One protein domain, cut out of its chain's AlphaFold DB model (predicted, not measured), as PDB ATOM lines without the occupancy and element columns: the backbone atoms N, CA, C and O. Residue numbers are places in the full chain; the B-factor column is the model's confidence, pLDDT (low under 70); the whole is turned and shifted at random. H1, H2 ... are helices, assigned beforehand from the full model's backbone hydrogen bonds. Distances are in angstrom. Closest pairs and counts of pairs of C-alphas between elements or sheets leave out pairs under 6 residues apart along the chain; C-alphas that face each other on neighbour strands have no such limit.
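This is residues 6 to 97 of the 100 residues of an uncharacterized protein of Erysipelatoclostridium sp. An15 (UniProt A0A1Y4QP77). One long straight helix, H4, runs out of a small compact head, and its residues 74 to 97 stick out as an arm that makes the length of the whole. The head holds three shorter helices, H1, H2 and H3, with the first part of H4 packed beside H2. The printed part has 92 residues with four named helices, in the order H1, H2, H3, H4, and no named strand; the class is all helix. It is extended, with a radius of gyration of the C-alphas of 19.3 A and spans of 65 by 26 by 22 A.

H4, residues 59 to 97, is 57.2 A long, from C-alpha 59 at (140.141, 72.939, 194.668) to C-alpha 97 at (174.044, 98.124, 233.277). H2, residues 27 to 41, is 21.0 A long. H3 is residues 46 to 52. H1 is residues 7 to 15, with C-alpha 7 at (159.816, 65.292, 187.644).

H4 touches H2 with residues 59 to 66 alone, at a shallow tilt of 30 degrees, the same way; the closest C-alphas, of His 28 and Leu 59, are 5.4 A apart. H2, with residues 36 to 40 alone, only just touches H3, with 3 pairs of C-alphas within 8 A, the closest being Thr 36 and Ile 49 at 6.8 A; they run opposite ways at a steep tilt of 56 degrees. H1 and H3 are close but not clearly touching, their closest C-alphas, of Leu 9 and Asp 46, 7.4 A apart. H1 and H2 are near each other, with 8 pairs of C-alphas within 10 A. H1 and H4 are apart. In H1, H2, H3 and H4 every O i to N i+4 pair is within hydrogen-bond range.

The C-alphas of Glu 15 and Gly 97, the two farthest apart, are 64.8 A apart. Without residues 74 to 97, which stand free, the body spans 31 by 24 by 18 A. The printed part has no cut. The link from H1 to H2 is long, with 11 residues. Mean pLDDT of the printed part is 92.8; residues 96 to 97 are under 70.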
ATOM      1  N   ARG A   6     160.180  68.025 191.588       92.31
ATOM      2  CA  ARG A   6     161.003  67.086 190.820       92.31
ATOM      3  C   ARG A   6     160.106  66.288 189.865       92.31
ATOM      4  O   ARG A   6     158.959  65.998 190.202       92.31
ATOM      5  N   GLN A   7     160.617  65.959 188.677       92.06
ATOM      6  CA  GLN A   7     159.816  65.292 187.644       92.06
ATOM      7  C   GLN A   7     159.287  63.933 188.112       92.06
ATOM      8  O   GLN A   7     158.133  63.623 187.862       92.06
ATOM      9  N   ASP A   8     160.088  63.169 188.851       93.81
ATOM     10  CA  ASP A   8     159.675  61.882 189.410       93.81
ATOM     11  C   ASP A   8     158.498  62.020 190.386       93.81
ATOM     12  O   ASP A   8     157.576  61.214 190.349       93.81
ATOM     13  N   LEU A   9     158.467  63.076 191.205       94.25
ATOM     14  CA  LEU A   9     157.313  63.347 192.066       94.25
ATOM     15  C   LEU A   9     156.085  63.799 191.259       94.25
ATOM     16  O   LEU A   9     154.975  63.377 191.566       94.25
ATOM     17  N   LEU A  10     156.260  64.618 190.215       94.56
ATOM     18  CA  LEU A  10     155.157  64.978 189.308       94.56
ATOM     19  C   LEU A  10     154.555  63.745 188.628       94.56
ATOM     20  O   LEU A  10     153.333  63.634 188.549       94.56
ATOM     21  N   ASP A  11     155.403  62.820 188.177       95.19
ATOM     22  CA  ASP A  11     154.974  61.568 187.559       95.19
ATOM     23  C   ASP A  11     154.165  60.729 188.560       95.19
ATOM     24  O   ASP A  11     153.072  60.277 188.231       95.19
ATOM     25  N   VAL A  12     154.616  60.622 189.817       95.31
ATOM     26  CA  VAL A  12     153.875  59.918 190.881       95.31
ATOM     27  C   VAL A  12     152.531  60.589 191.188       95.31
ATOM     28  O   VAL A  12     151.522  59.896 191.326       95.31
ATOM     29  N   LEU A  13     152.473  61.922 191.272       94.69
ATOM     30  CA  LEU A  13     151.212  62.651 191.473       94.69
ATOM     31  C   LEU A  13     150.221  62.382 190.328       94.69
ATOM     32  O   LEU A  13     149.020  62.238 190.561       94.69
ATOM     33  N   TYR A  14     150.719  62.291 189.094       94.81
ATOM     34  CA  TYR A  14     149.908  61.967 187.924       94.81
ATOM     35  C   TYR A  14     149.447  60.503 187.919       94.81
ATOM     36  O   TYR A  14     148.267  60.231 187.694       94.81
ATOM     37  N   GLU A  15     150.335  59.552 188.221       94.56
ATOM     38  CA  GLU A  15     150.014  58.120 188.309       94.56
ATOM     39  C   GLU A  15     148.948  57.831 189.376       94.56
ATOM     40  O   GLU A  15     148.048  57.015 189.153       94.56
ATOM     41  N   ASN A  16     148.990  58.559 190.496       92.44
ATOM     42  CA  ASN A  16     147.984  58.495 191.560       92.44
ATOM     43  C   ASN A  16     146.728  59.333 191.272       92.44
ATOM     44  O   ASN A  16     145.829  59.392 192.105       92.44
ATOM     45  N   LYS A  17     146.627  59.954 190.087       93.44
ATOM     46  CA  LYS A  17     145.491  60.789 189.654       93.44
ATOM     47  C   LYS A  17     145.224  61.997 190.556       93.44
ATOM     48  O   LYS A  17     144.112  62.521 190.563       93.44
ATOM     49  N   ILE A  18     146.236  62.445 191.291       93.56
ATOM     50  CA  ILE A  18     146.175  63.652 192.117       93.56
ATOM     51  C   ILE A  18     146.204  64.891 191.213       93.56
ATOM     52  O   ILE A  18     145.468  65.847 191.445       93.56
ATOM     53  N   ILE A  19     147.010  64.845 190.148       93.94
ATOM     54  CA  ILE A  19     146.957  65.794 189.029       93.94
ATOM     55  C   ILE A  19     146.487  65.085 187.755       93.94
ATOM     56  O   ILE A  19     146.706  63.887 187.570       93.94
ATOM     57  N   LYS A  20     145.847  65.822 186.849       91.50
ATOM     58  CA  LYS A  20     145.215  65.284 185.631       91.50
ATOM     59  C   LYS A  20     146.101  65.341 184.395       91.50
ATOM     60  O   LYS A  20     145.791  64.703 183.388       91.50
ATOM     61  N   SER A  21     147.158  66.142 184.424       89.56
ATOM     62  CA  SER A  21     148.017  66.428 183.276       89.56
ATOM     63  C   SER A  21     149.457  66.602 183.730       89.56
ATOM     64  O   SER A  21     149.690  67.005 184.861       89.56
ATOM     65  N   LEU A  22     150.415  66.349 182.835       88.25
ATOM     66  CA  LEU A  22     151.842  66.639 183.042       88.25
ATOM     67  C   LEU A  22     152.323  67.879 182.270       88.25
ATOM     68  O   LEU A  22     153.455  68.317 182.448       88.25
ATOM     69  N   TYR A  23     151.481  68.445 181.398       84.19
ATOM     70  CA  TYR A  23     151.897  69.497 180.457       84.19
ATOM     71  C   TYR A  23     150.945  70.691 180.388       84.19
ATOM     72  O   TYR A  23     151.374  71.801 180.088       84.19
ATOM     73  N   ASN A  24     149.652  70.476 180.636       89.12
ATOM     74  CA  ASN A  24     148.627  71.517 180.567       89.12
ATOM     75  C   ASN A  24     147.808  71.499 181.855       89.12
ATOM     76  O   ASN A  24     146.740  70.889 181.900       89.12
ATOM     77  N   PHE A  25     148.381  72.100 182.894       91.56
ATOM     78  CA  PHE A  25     147.827  72.100 184.241       91.56
ATOM     79  C   PHE A  25     146.596  73.002 184.332       91.56
ATOM     80  O   PHE A  25     146.679  74.208 184.066       91.56
ATOM     81  N   ASP A  26     145.468  72.430 184.749       93.00
ATOM     82  CA  ASP A  26     144.292  73.216 185.116       93.00
ATOM     83  C   ASP A  26     144.496  73.919 186.481       93.00
ATOM     84  O   ASP A  26     145.558  73.832 187.101       93.00
ATOM     85  N   TYR A  27     143.500  74.671 186.958       92.50
ATOM     86  CA  TYR A  27     143.614  75.363 188.249       92.50
ATOM     87  C   TYR A  27     143.771  74.413 189.443       92.50
ATOM     88  O   TYR A  27     144.374  74.798 190.442       92.50
ATOM     89  N   HIS A  28     143.229  73.198 189.353       93.94
ATOM     90  CA  HIS A  28     143.362  72.182 190.393       93.94
ATOM     91  C   HIS A  28     144.788  71.628 190.404       93.94
ATOM     92  O   HIS A  28     145.455  71.720 191.433       93.94
ATOM     93  N   ASP A  29     145.313  71.240 189.240       93.94
ATOM     94  CA  ASP A  29     146.699  70.789 189.087       93.94
ATOM     95  C   ASP A  29     147.696  71.850 189.588       93.94
ATOM     96  O   ASP A  29     148.635  71.554 190.327       93.94
ATOM     97  N   GLN A  30     147.477  73.121 189.235       93.12
ATOM     98  CA  GLN A  30     148.322  74.230 189.690       93.12
ATOM     99  C   GLN A  30     148.276  74.415 191.212       93.12
ATOM    100  O   GLN A  30     149.311  74.698 191.822       93.12
ATOM    101  N   ALA A  31     147.105  74.255 191.836       94.06
ATOM    102  CA  ALA A  31     146.957  74.355 193.284       94.06
ATOM    103  C   ALA A  31     147.693  73.213 194.001       94.06
ATOM    104  O   ALA A  31     148.423  73.481 194.956       94.06
ATOM    105  N   ILE A  32     147.585  71.981 193.493       95.12
ATOM    106  CA  ILE A  32     148.338  70.821 193.987       95.12
ATOM    107  C   ILE A  32     149.844  71.042 193.868       95.12
ATOM    108  O   ILE A  32     150.577  70.855 194.840       95.12
ATOM    109  N   ILE A  33     150.323  71.470 192.699       93.62
ATOM    110  CA  ILE A  33     151.751  71.717 192.466       93.62
ATOM    111  C   ILE A  33     152.257  72.812 193.405       93.62
ATOM    112  O   ILE A  33     153.335  72.688 193.984       93.62
ATOM    113  N   SER A  34     151.477  73.879 193.585       93.19
ATOM    114  CA  SER A  34     151.805  74.970 194.501       93.19
ATOM    115  C   SER A  34     151.888  74.488 195.953       93.19
ATOM    116  O   SER A  34     152.881  74.749 196.629       93.19
ATOM    117  N   LEU A  35     150.899  73.717 196.416       95.00
ATOM    118  CA  LEU A  35     150.899  73.114 197.751       95.00
ATOM    119  C   LEU A  35     152.091  72.164 197.945       95.00
ATOM    120  O   LEU A  35     152.783  72.245 198.957       95.00
ATOM    121  N   THR A  36     152.384  71.326 196.950       94.69
ATOM    122  CA  THR A  36     153.528  70.402 196.955       94.69
ATOM    123  C   THR A  36     154.846  71.156 197.129       94.69
ATOM    124  O   THR A  36     155.660  70.800 197.979       94.69
ATOM    125  N   LYS A  37     155.051  72.255 196.386       93.44
ATOM    126  CA  LYS A  37     156.233  73.119 196.553       93.44
ATOM    127  C   LYS A  37     156.336  73.674 197.969       93.44
ATOM    128  O   LYS A  37     157.432  73.700 198.532       93.44
ATOM    129  N   THR A  38     155.215  74.106 198.544       93.00
ATOM    130  CA  THR A  38     155.174  74.609 199.919       93.00
ATOM    131  C   THR A  38     155.555  73.516 200.912       93.00
ATOM    132  O   THR A  38     156.433  73.749 201.739       93.00
ATOM    133  N   LEU A  39     154.992  72.314 200.806       94.19
ATOM    134  CA  LEU A  39     155.325  71.192 201.690       94.19
ATOM    135  C   LEU A  39     156.814  70.812 201.602       94.19
ATOM    136  O   LEU A  39     157.475  70.713 202.636       94.19
ATOM    137  N   ILE A  40     157.383  70.731 200.394       94.00
ATOM    138  CA  ILE A  40     158.830  70.513 200.198       94.00
ATOM    139  C   ILE A  40     159.643  71.611 200.898       94.00
ATOM    140  O   ILE A  40     160.621  71.325 201.586       94.00
ATOM    141  N   SER A  41     159.232  72.877 200.763       91.19
ATOM    142  CA  SER A  41     159.924  74.015 201.391       91.19
ATOM    143  C   SER A  41     159.933  73.947 202.919       91.19
ATOM    144  O   SER A  41     160.858  74.448 203.556       91.19
ATOM    145  N   LEU A  42     158.914  73.307 203.491       91.12
ATOM    146  CA  LEU A  42     158.766  73.090 204.924       91.12
ATOM    147  C   LEU A  42     159.454  71.806 205.404       91.12
ATOM    148  O   LEU A  42     159.443  71.536 206.604       91.12
ATOM    149  N   GLY A  43     160.082  71.049 204.500       92.44
ATOM    150  CA  GLY A  43     160.868  69.862 204.825       92.44
ATOM    151  C   GLY A  43     160.070  68.563 204.904       92.44
ATOM    152  O   GLY A  43     160.577  67.597 205.470       92.44
ATOM    153  N   TYR A  44     158.849  68.524 204.363       94.62
ATOM    154  CA  TYR A  44     158.085  67.279 204.253       94.62
ATOM    155  C   TYR A  44     158.762  66.328 203.264       94.62
ATOM    156  O   TYR A  44     159.281  66.763 202.231       94.62
ATOM    157  N   SER A  45     158.754  65.033 203.584       94.88
ATOM    158  CA  SER A  45     159.219  64.003 202.658       94.88
ATOM    159  C   SER A  45     158.173  63.730 201.575       94.88
ATOM    160  O   SER A  45     156.994  64.037 201.747       94.88
ATOM    161  N   ASP A  46     158.586  63.115 200.467       93.50
ATOM    162  CA  ASP A  46     157.653  62.777 199.387       93.50
ATOM    163  C   ASP A  46     156.533  61.840 199.862       93.50
ATOM    164  O   ASP A  46     155.396  61.993 199.427       93.50
ATOM    165  N   SER A  47     156.817  60.914 200.787       93.50
ATOM    166  CA  SER A  47     155.779  60.055 201.372       93.50
ATOM    167  C   SER A  47     154.770  60.857 202.186       93.50
ATOM    168  O   SER A  47     153.574  60.662 202.009       93.50
ATOM    169  N   ASP A  48     155.230  61.811 203.004       95.19
ATOM    170  CA  ASP A  48     154.313  62.648 203.786       95.19
ATOM    171  C   ASP A  48     153.432  63.507 202.869       95.19
ATOM    172  O   ASP A  48     152.261  63.733 203.153       95.19
ATOM    173  N   ILE A  49     153.987  63.997 201.756       94.12
ATOM    174  CA  ILE A  49     153.240  64.783 200.767       94.12
ATOM    175  C   ILE A  49     152.126  63.943 200.140       94.12
ATOM    176  O   ILE A  49     151.002  64.426 200.021       94.12
ATOM    177  N   LEU A  50     152.428  62.703 199.751       93.31
ATOM    178  CA  LEU A  50     151.450  61.796 199.147       93.31
ATOM    179  C   LEU A  50     150.375  61.344 200.145       93.31
ATOM    180  O   LEU A  50     149.242  61.117 199.737       93.31
ATOM    181  N   ASP A  51     150.696  61.274 201.437       93.12
ATOM    182  CA  ASP A  51     149.716  60.984 202.489       93.12
ATOM    183  C   ASP A  51     148.800  62.187 202.796       93.12
ATOM    184  O   ASP A  51     147.680  62.016 203.279       93.12
ATOM    185  N   LEU A  52     149.267  63.414 202.540       92.81
ATOM    186  CA  LEU A  52     148.526  64.653 202.810       92.81
ATOM    187  C   LEU A  52     147.643  65.113 201.650       92.81
ATOM    188  O   LEU A  52     146.696  65.869 201.874       92.81
ATOM    189  N   ILE A  53     147.985  64.727 200.423       90.81
ATOM    190  CA  ILE A  53     147.309  65.179 199.214       90.81
ATOM    191  C   ILE A  53     146.626  63.990 198.542       90.81
ATOM    192  O   ILE A  53     147.290  63.106 198.011       90.81
ATOM    193  N   ASP A  54     145.297  64.030 198.488       85.00
ATOM    194  CA  ASP A  54     144.483  63.014 197.820       85.00
ATOM    195  C   ASP A  54     143.844  63.555 196.530       85.00
ATOM    196  O   ASP A  54     143.501  64.734 196.409       85.00
ATOM    197  N   SER A  55     143.647  62.653 195.574       84.38
ATOM    198  CA  SER A  55     142.887  62.830 194.338       84.38
ATOM    199  C   SER A  55     141.445  63.310 194.547       84.38
ATOM    200  O   SER A  55     140.907  64.005 193.683       84.38
ATOM    201  N   ASP A  56     140.836  63.002 195.696       88.25
ATOM    202  CA  ASP A  56     139.460  63.395 196.018       88.25
ATOM    203  C   ASP A  56     139.344  64.828 196.582       88.25
ATOM    204  O   ASP A  56     138.234  65.343 196.751       88.25
ATOM    205  N   MET A  57     140.464  65.514 196.852       91.38
ATOM    206  CA  MET A  57     140.434  66.880 197.380       91.38
ATOM    207  C   MET A  57     139.878  67.867 196.350       91.38
ATOM    208  O   MET A  57     140.362  67.969 195.216       91.38
ATOM    209  N   SER A  58     138.894  68.673 196.756       93.44
ATOM    210  CA  SER A  58     138.405  69.753 195.902       93.44
ATOM    211  C   SER A  58     139.421  70.896 195.822       93.44
ATOM    212  O   SER A  58     140.266  71.076 196.699       93.44
ATOM    213  N   LEU A  59     139.304  71.739 194.789       94.19
ATOM    214  CA  LEU A  59     140.141  72.939 194.668       94.19
ATOM    215  C   LEU A  59     140.044  73.833 195.916       94.19
ATOM    216  O   LEU A  59     141.045  74.406 196.338       94.19
ATOM    217  N   LEU A  60     138.855  73.949 196.515       95.19
ATOM    218  CA  LEU A  60     138.677  74.753 197.721       95.19
ATOM    219  C   LEU A  60     139.408  74.134 198.917       95.19
ATOM    220  O   LEU A  60     140.076  74.867 199.641       95.19
ATOM    221  N   ASP A  61     139.340  72.812 199.088       94.44
ATOM    222  CA  ASP A  61     140.018  72.112 200.187       94.44
ATOM    223  C   ASP A  61     141.537  72.281 200.096       94.44
ATOM    224  O   ASP A  61     142.188  72.603 201.087       94.44
ATOM    225  N   ILE A  62     142.097  72.157 198.888       94.56
ATOM    226  CA  ILE A  62     143.530  72.363 198.629       94.56
ATOM    227  C   ILE A  62     143.943  73.789 199.001       94.56
ATOM    228  O   ILE A  62     144.960  73.993 199.666       94.56
ATOM    229  N   LEU A  63     143.161  74.788 198.582       94.56
ATOM    230  CA  LEU A  63     143.462  76.194 198.855       94.56
ATOM    231  C   LEU A  63     143.332  76.538 200.343       94.56
ATOM    232  O   LEU A  63     144.171  77.277 200.856       94.56
ATOM    233  N   LEU A  64     142.324  76.002 201.034       95.38
ATOM    234  CA  LEU A  64     142.154  76.185 202.478       95.38
ATOM    235  C   LEU A  64     143.295  75.529 203.253       95.38
ATOM    236  O   LEU A  64     143.910  76.181 204.091       95.38
ATOM    237  N   PHE A  65     143.649  74.289 202.910       94.19
ATOM    238  CA  PHE A  65     144.764  73.596 203.543       94.19
ATOM    239  C   PHE A  65     146.089  74.341 203.337       94.19
ATOM    240  O   PHE A  65     146.850  74.551 204.284       94.19
ATOM    241  N   HIS A  66     146.342  74.820 202.116       93.62
ATOM    242  CA  HIS A  66     147.513  75.641 201.822       93.62
ATOM    243  C   HIS A  66     147.502  76.948 202.640       93.62
ATOM    244  O   HIS A  66     148.523  77.332 203.213       93.62
ATOM    245  N   TYR A  67     146.356  77.624 202.734       94.00
ATOM    246  CA  TYR A  67     146.219  78.851 203.517       94.00
ATOM    247  C   TYR A  67     146.519  78.623 205.004       94.00
ATOM    248  O   TYR A  67     147.334  79.350 205.576       94.00
ATOM    249  N   ASP A  68     145.932  77.588 205.606       95.12
ATOM    250  CA  ASP A  68     146.123  77.254 207.019       95.12
ATOM    251  C   ASP A  68     147.586  76.909 207.324       95.12
ATOM    252  O   ASP A  68     148.156  77.376 208.314       95.12
ATOM    253  N   LEU A  69     148.238  76.157 206.432       94.50
ATOM    254  CA  LEU A  69     149.654  75.818 206.549       94.50
ATOM    255  C   LEU A  69     150.538  77.075 206.582       94.50
ATOM    256  O   LEU A  69     151.424  77.198 207.434       94.50
ATOM    257  N   LEU A  70     150.279  78.039 205.693       92.81
ATOM    258  CA  LEU A  70     151.031  79.295 205.644       92.81
ATOM    259  C   LEU A  70     150.733  80.200 206.846       92.81
ATOM    260  O   LEU A  70     151.660  80.818 207.371       92.81
ATOM    261  N   GLN A  71     149.483  80.257 207.317       95.44
ATOM    262  CA  GLN A  71     149.118  81.011 208.522       95.44
ATOM    263  C   GLN A  71     149.839  80.473 209.761       95.44
ATOM    264  O   GLN A  71     150.431  81.245 210.519       95.44
ATOM    265  N   ASN A  72     149.874  79.150 209.932       94.06
ATOM    266  CA  ASN A  72     150.581  78.515 211.043       94.06
ATOM    267  C   ASN A  72     152.084  78.825 211.005       94.06
ATOM    268  O   ASN A  72     152.668  79.217 212.017       94.06
ATOM    269  N   LYS A  73     152.709  78.752 209.825       92.31
ATOM    270  CA  LYS A  73     154.131  79.092 209.671       92.31
ATOM    271  C   LYS A  73     154.417  80.573 209.883       92.31
ATOM    272  O   LYS A  73     155.428  80.921 210.493       92.31
ATOM    273  N   GLN A  74     153.522  81.453 209.445       94.69
ATOM    274  CA  GLN A  74     153.623  82.879 209.735       94.69
ATOM    275  C   GLN A  74     153.586  83.136 211.248       94.69
ATOM    276  O   GLN A  74     154.393  83.918 211.758       94.69
ATOM    277  N   TYR A  75     152.688  82.463 211.969       96.44
ATOM    278  CA  TYR A  75     152.580  82.580 213.418       96.44
ATOM    279  C   TYR A  75     153.854  82.106 214.138       96.44
ATOM    280  O   TYR A  75     154.401  82.851 214.954       96.44
ATOM    281  N   GLU A  76     154.381  80.928 213.787       95.69
ATOM    282  CA  GLU A  76     155.644  80.403 214.334       95.69
ATOM    283  C   GLU A  76     156.805  81.394 214.146       95.69
ATOM    284  O   GLU A  76     157.521  81.723 215.098       95.69
ATOM    285  N   CYS A  77     156.955  81.939 212.935       95.81
ATOM    286  CA  CYS A  77     157.965  82.952 212.631       95.81
ATOM    287  C   CYS A  77     157.800  84.211 213.496       95.81
ATOM    288  O   CYS A  77     158.784  84.727 214.030       95.81
ATOM    289  N   CYS A  78     156.571  84.702 213.681       97.75
ATOM    290  CA  CYS A  78     156.293  85.849 214.547       97.75
ATOM    291  C   CYS A  78     156.711  85.589 216.004       97.75
ATOM    292  O   CYS A  78     157.311  86.464 216.636       97.75
ATOM    293  N   CYS A  79     156.441  84.392 216.532       97.62
ATOM    294  CA  CYS A  79     156.870  83.995 217.873       97.62
ATOM    295  C   CYS A  79     158.400  84.006 218.007       97.62
ATOM    296  O   CYS A  79     158.921  84.617 218.943       97.62
ATOM    297  N   LEU A  80     159.117  83.404 217.051       98.00
ATOM    298  CA  LEU A  80     160.584  83.370 217.040       98.00
ATOM    299  C   LEU A  80     161.192  84.774 216.951       98.00
ATOM    300  O   LEU A  80     162.100  85.111 217.711       98.00
ATOM    301  N   ILE A  81     160.655  85.631 216.078       98.44
ATOM    302  CA  ILE A  81     161.090  87.028 215.956       98.44
ATOM    303  C   ILE A  81     160.944  87.757 217.295       98.44
ATOM    304  O   ILE A  81     161.844  88.493 217.700       98.44
ATOM    305  N   ASN A  82     159.826  87.564 217.996       98.00
ATOM    306  CA  ASN A  82     159.592  88.211 219.284       98.00
ATOM    307  C   ASN A  82     160.537  87.693 220.377       98.00
ATOM    308  O   ASN A  82     161.030  88.491 221.172       98.00
ATOM    309  N   GLN A  83     160.837  86.393 220.389       98.12
ATOM    310  CA  GLN A  83     161.824  85.814 221.305       98.12
ATOM    311  C   GLN A  83     163.221  86.396 221.065       98.12
ATOM    312  O   GLN A  83     163.850  86.879 222.003       98.12
ATOM    313  N   ILE A  84     163.671  86.451 219.808       98.44
ATOM    314  CA  ILE A  84     164.971  87.036 219.445       98.44
ATOM    315  C   ILE A  84     165.029  88.518 219.832       98.44
ATOM    316  O   ILE A  84     166.015  88.965 220.411       98.44
ATOM    317  N   LYS A  85     163.963  89.289 219.574       97.94
ATOM    318  CA  LYS A  85     163.881  90.699 219.994       97.94
ATOM    319  C   LYS A  85     164.034  90.858 221.505       97.94
ATOM    320  O   LYS A  85     164.731  91.769 221.941       97.94
ATOM    321  N   LYS A  86     163.401  89.981 222.291       97.44
ATOM    322  CA  LYS A  86     163.525  89.987 223.751       97.44
ATOM    323  C   LYS A  86     164.970  89.717 224.180       97.44
ATOM    324  O   LYS A  86     165.514  90.521 224.926       97.44
ATOM    325  N   MET A  87     165.605  88.678 223.636       97.38
ATOM    326  CA  MET A  87     167.009  88.353 223.929       97.38
ATOM    327  C   MET A  87     167.958  89.510 223.581       97.38
ATOM    328  O   MET A  87     168.860  89.829 224.346       97.38
ATOM    329  N   ILE A  88     167.740  90.178 222.442       96.88
ATOM    330  CA  ILE A  88     168.527  91.355 222.044       96.88
ATOM    331  C   ILE A  88     168.370  92.498 223.057       96.88
ATOM    332  O   ILE A  88     169.345  93.186 223.345       96.88
ATOM    333  N   ASN A  89     167.160  92.734 223.567       95.62
ATOM    334  CA  ASN A  89     166.922  93.800 224.540       95.62
ATOM    335  C   ASN A  89     167.561  93.489 225.896       95.62
ATOM    336  O   ASN A  89     168.182  94.380 226.459       95.62
ATOM    337  N   GLU A  90     167.474  92.244 226.368       95.31
ATOM    338  CA  GLU A  90     168.122  91.804 227.613       95.31
ATOM    339  C   GLU A  90     169.644  92.020 227.546       95.31
ATOM    340  O   GLU A  90     170.213  92.653 228.429       95.31
ATOM    341  N   ILE A  91     170.290  91.625 226.441       95.50
ATOM    342  CA  ILE A  91     171.731  91.861 226.237       95.50
ATOM    343  C   ILE A  91     172.062  93.360 226.244       95.50
ATOM    344  O   ILE A  91     173.043  93.775 226.853       95.50
ATOM    345  N   LYS A  92     171.245  94.196 225.591       92.75
ATOM    346  CA  LYS A  92     171.454  95.654 225.582       92.75
ATOM    347  C   LYS A  92     171.295  96.278 226.966       92.75
ATOM    348  O   LYS A  92     171.982  97.249 227.270       92.75
ATOM    349  N   GLU A  93     170.356  95.796 227.774       88.38
ATOM    350  CA  GLU A  93     170.164  96.269 229.148       88.38
ATOM    351  C   GLU A  93     171.351  95.873 230.030       88.38
ATOM    352  O   GLU A  93     171.867  96.731 230.746       88.38
ATOM    353  N   ASP A  94     171.851  94.641 229.898       82.06
ATOM    354  CA  ASP A  94     173.053  94.176 230.597       82.06
ATOM    355  C   ASP A  94     174.291  95.001 230.202       82.06
ATOM    356  O   ASP A  94     174.997  95.509 231.071       82.06
ATOM    357  N   GLU A  95     174.528  95.231 228.906       78.06
ATOM    358  CA  GLU A  95     175.643  96.067 228.424       78.06
ATOM    359  C   GLU A  95     175.579  97.511 228.948       78.06
ATOM    360  O   GLU A  95     176.608  98.102 229.279       78.06
ATOM    361  N   ASN A  96     174.373  98.075 229.068       68.81
ATOM    362  CA  ASN A  96     174.166  99.414 229.625       68.81
ATOM    363  C   ASN A  96     174.207  99.439 231.166       68.81
ATOM    364  O   ASN A  96     174.445 100.496 231.749       68.81
ATOM    365  N   GLY A  97     173.981  98.300 231.826       59.16
ATOM    366  CA  GLY A  97     174.044  98.124 233.277       59.16
ATOM    367  C   GLY A  97     175.446  97.831 233.823       59.16
ATOM    368  O   GLY A  97     175.678  98.022 235.011       59.16
TER     369      GLY A  97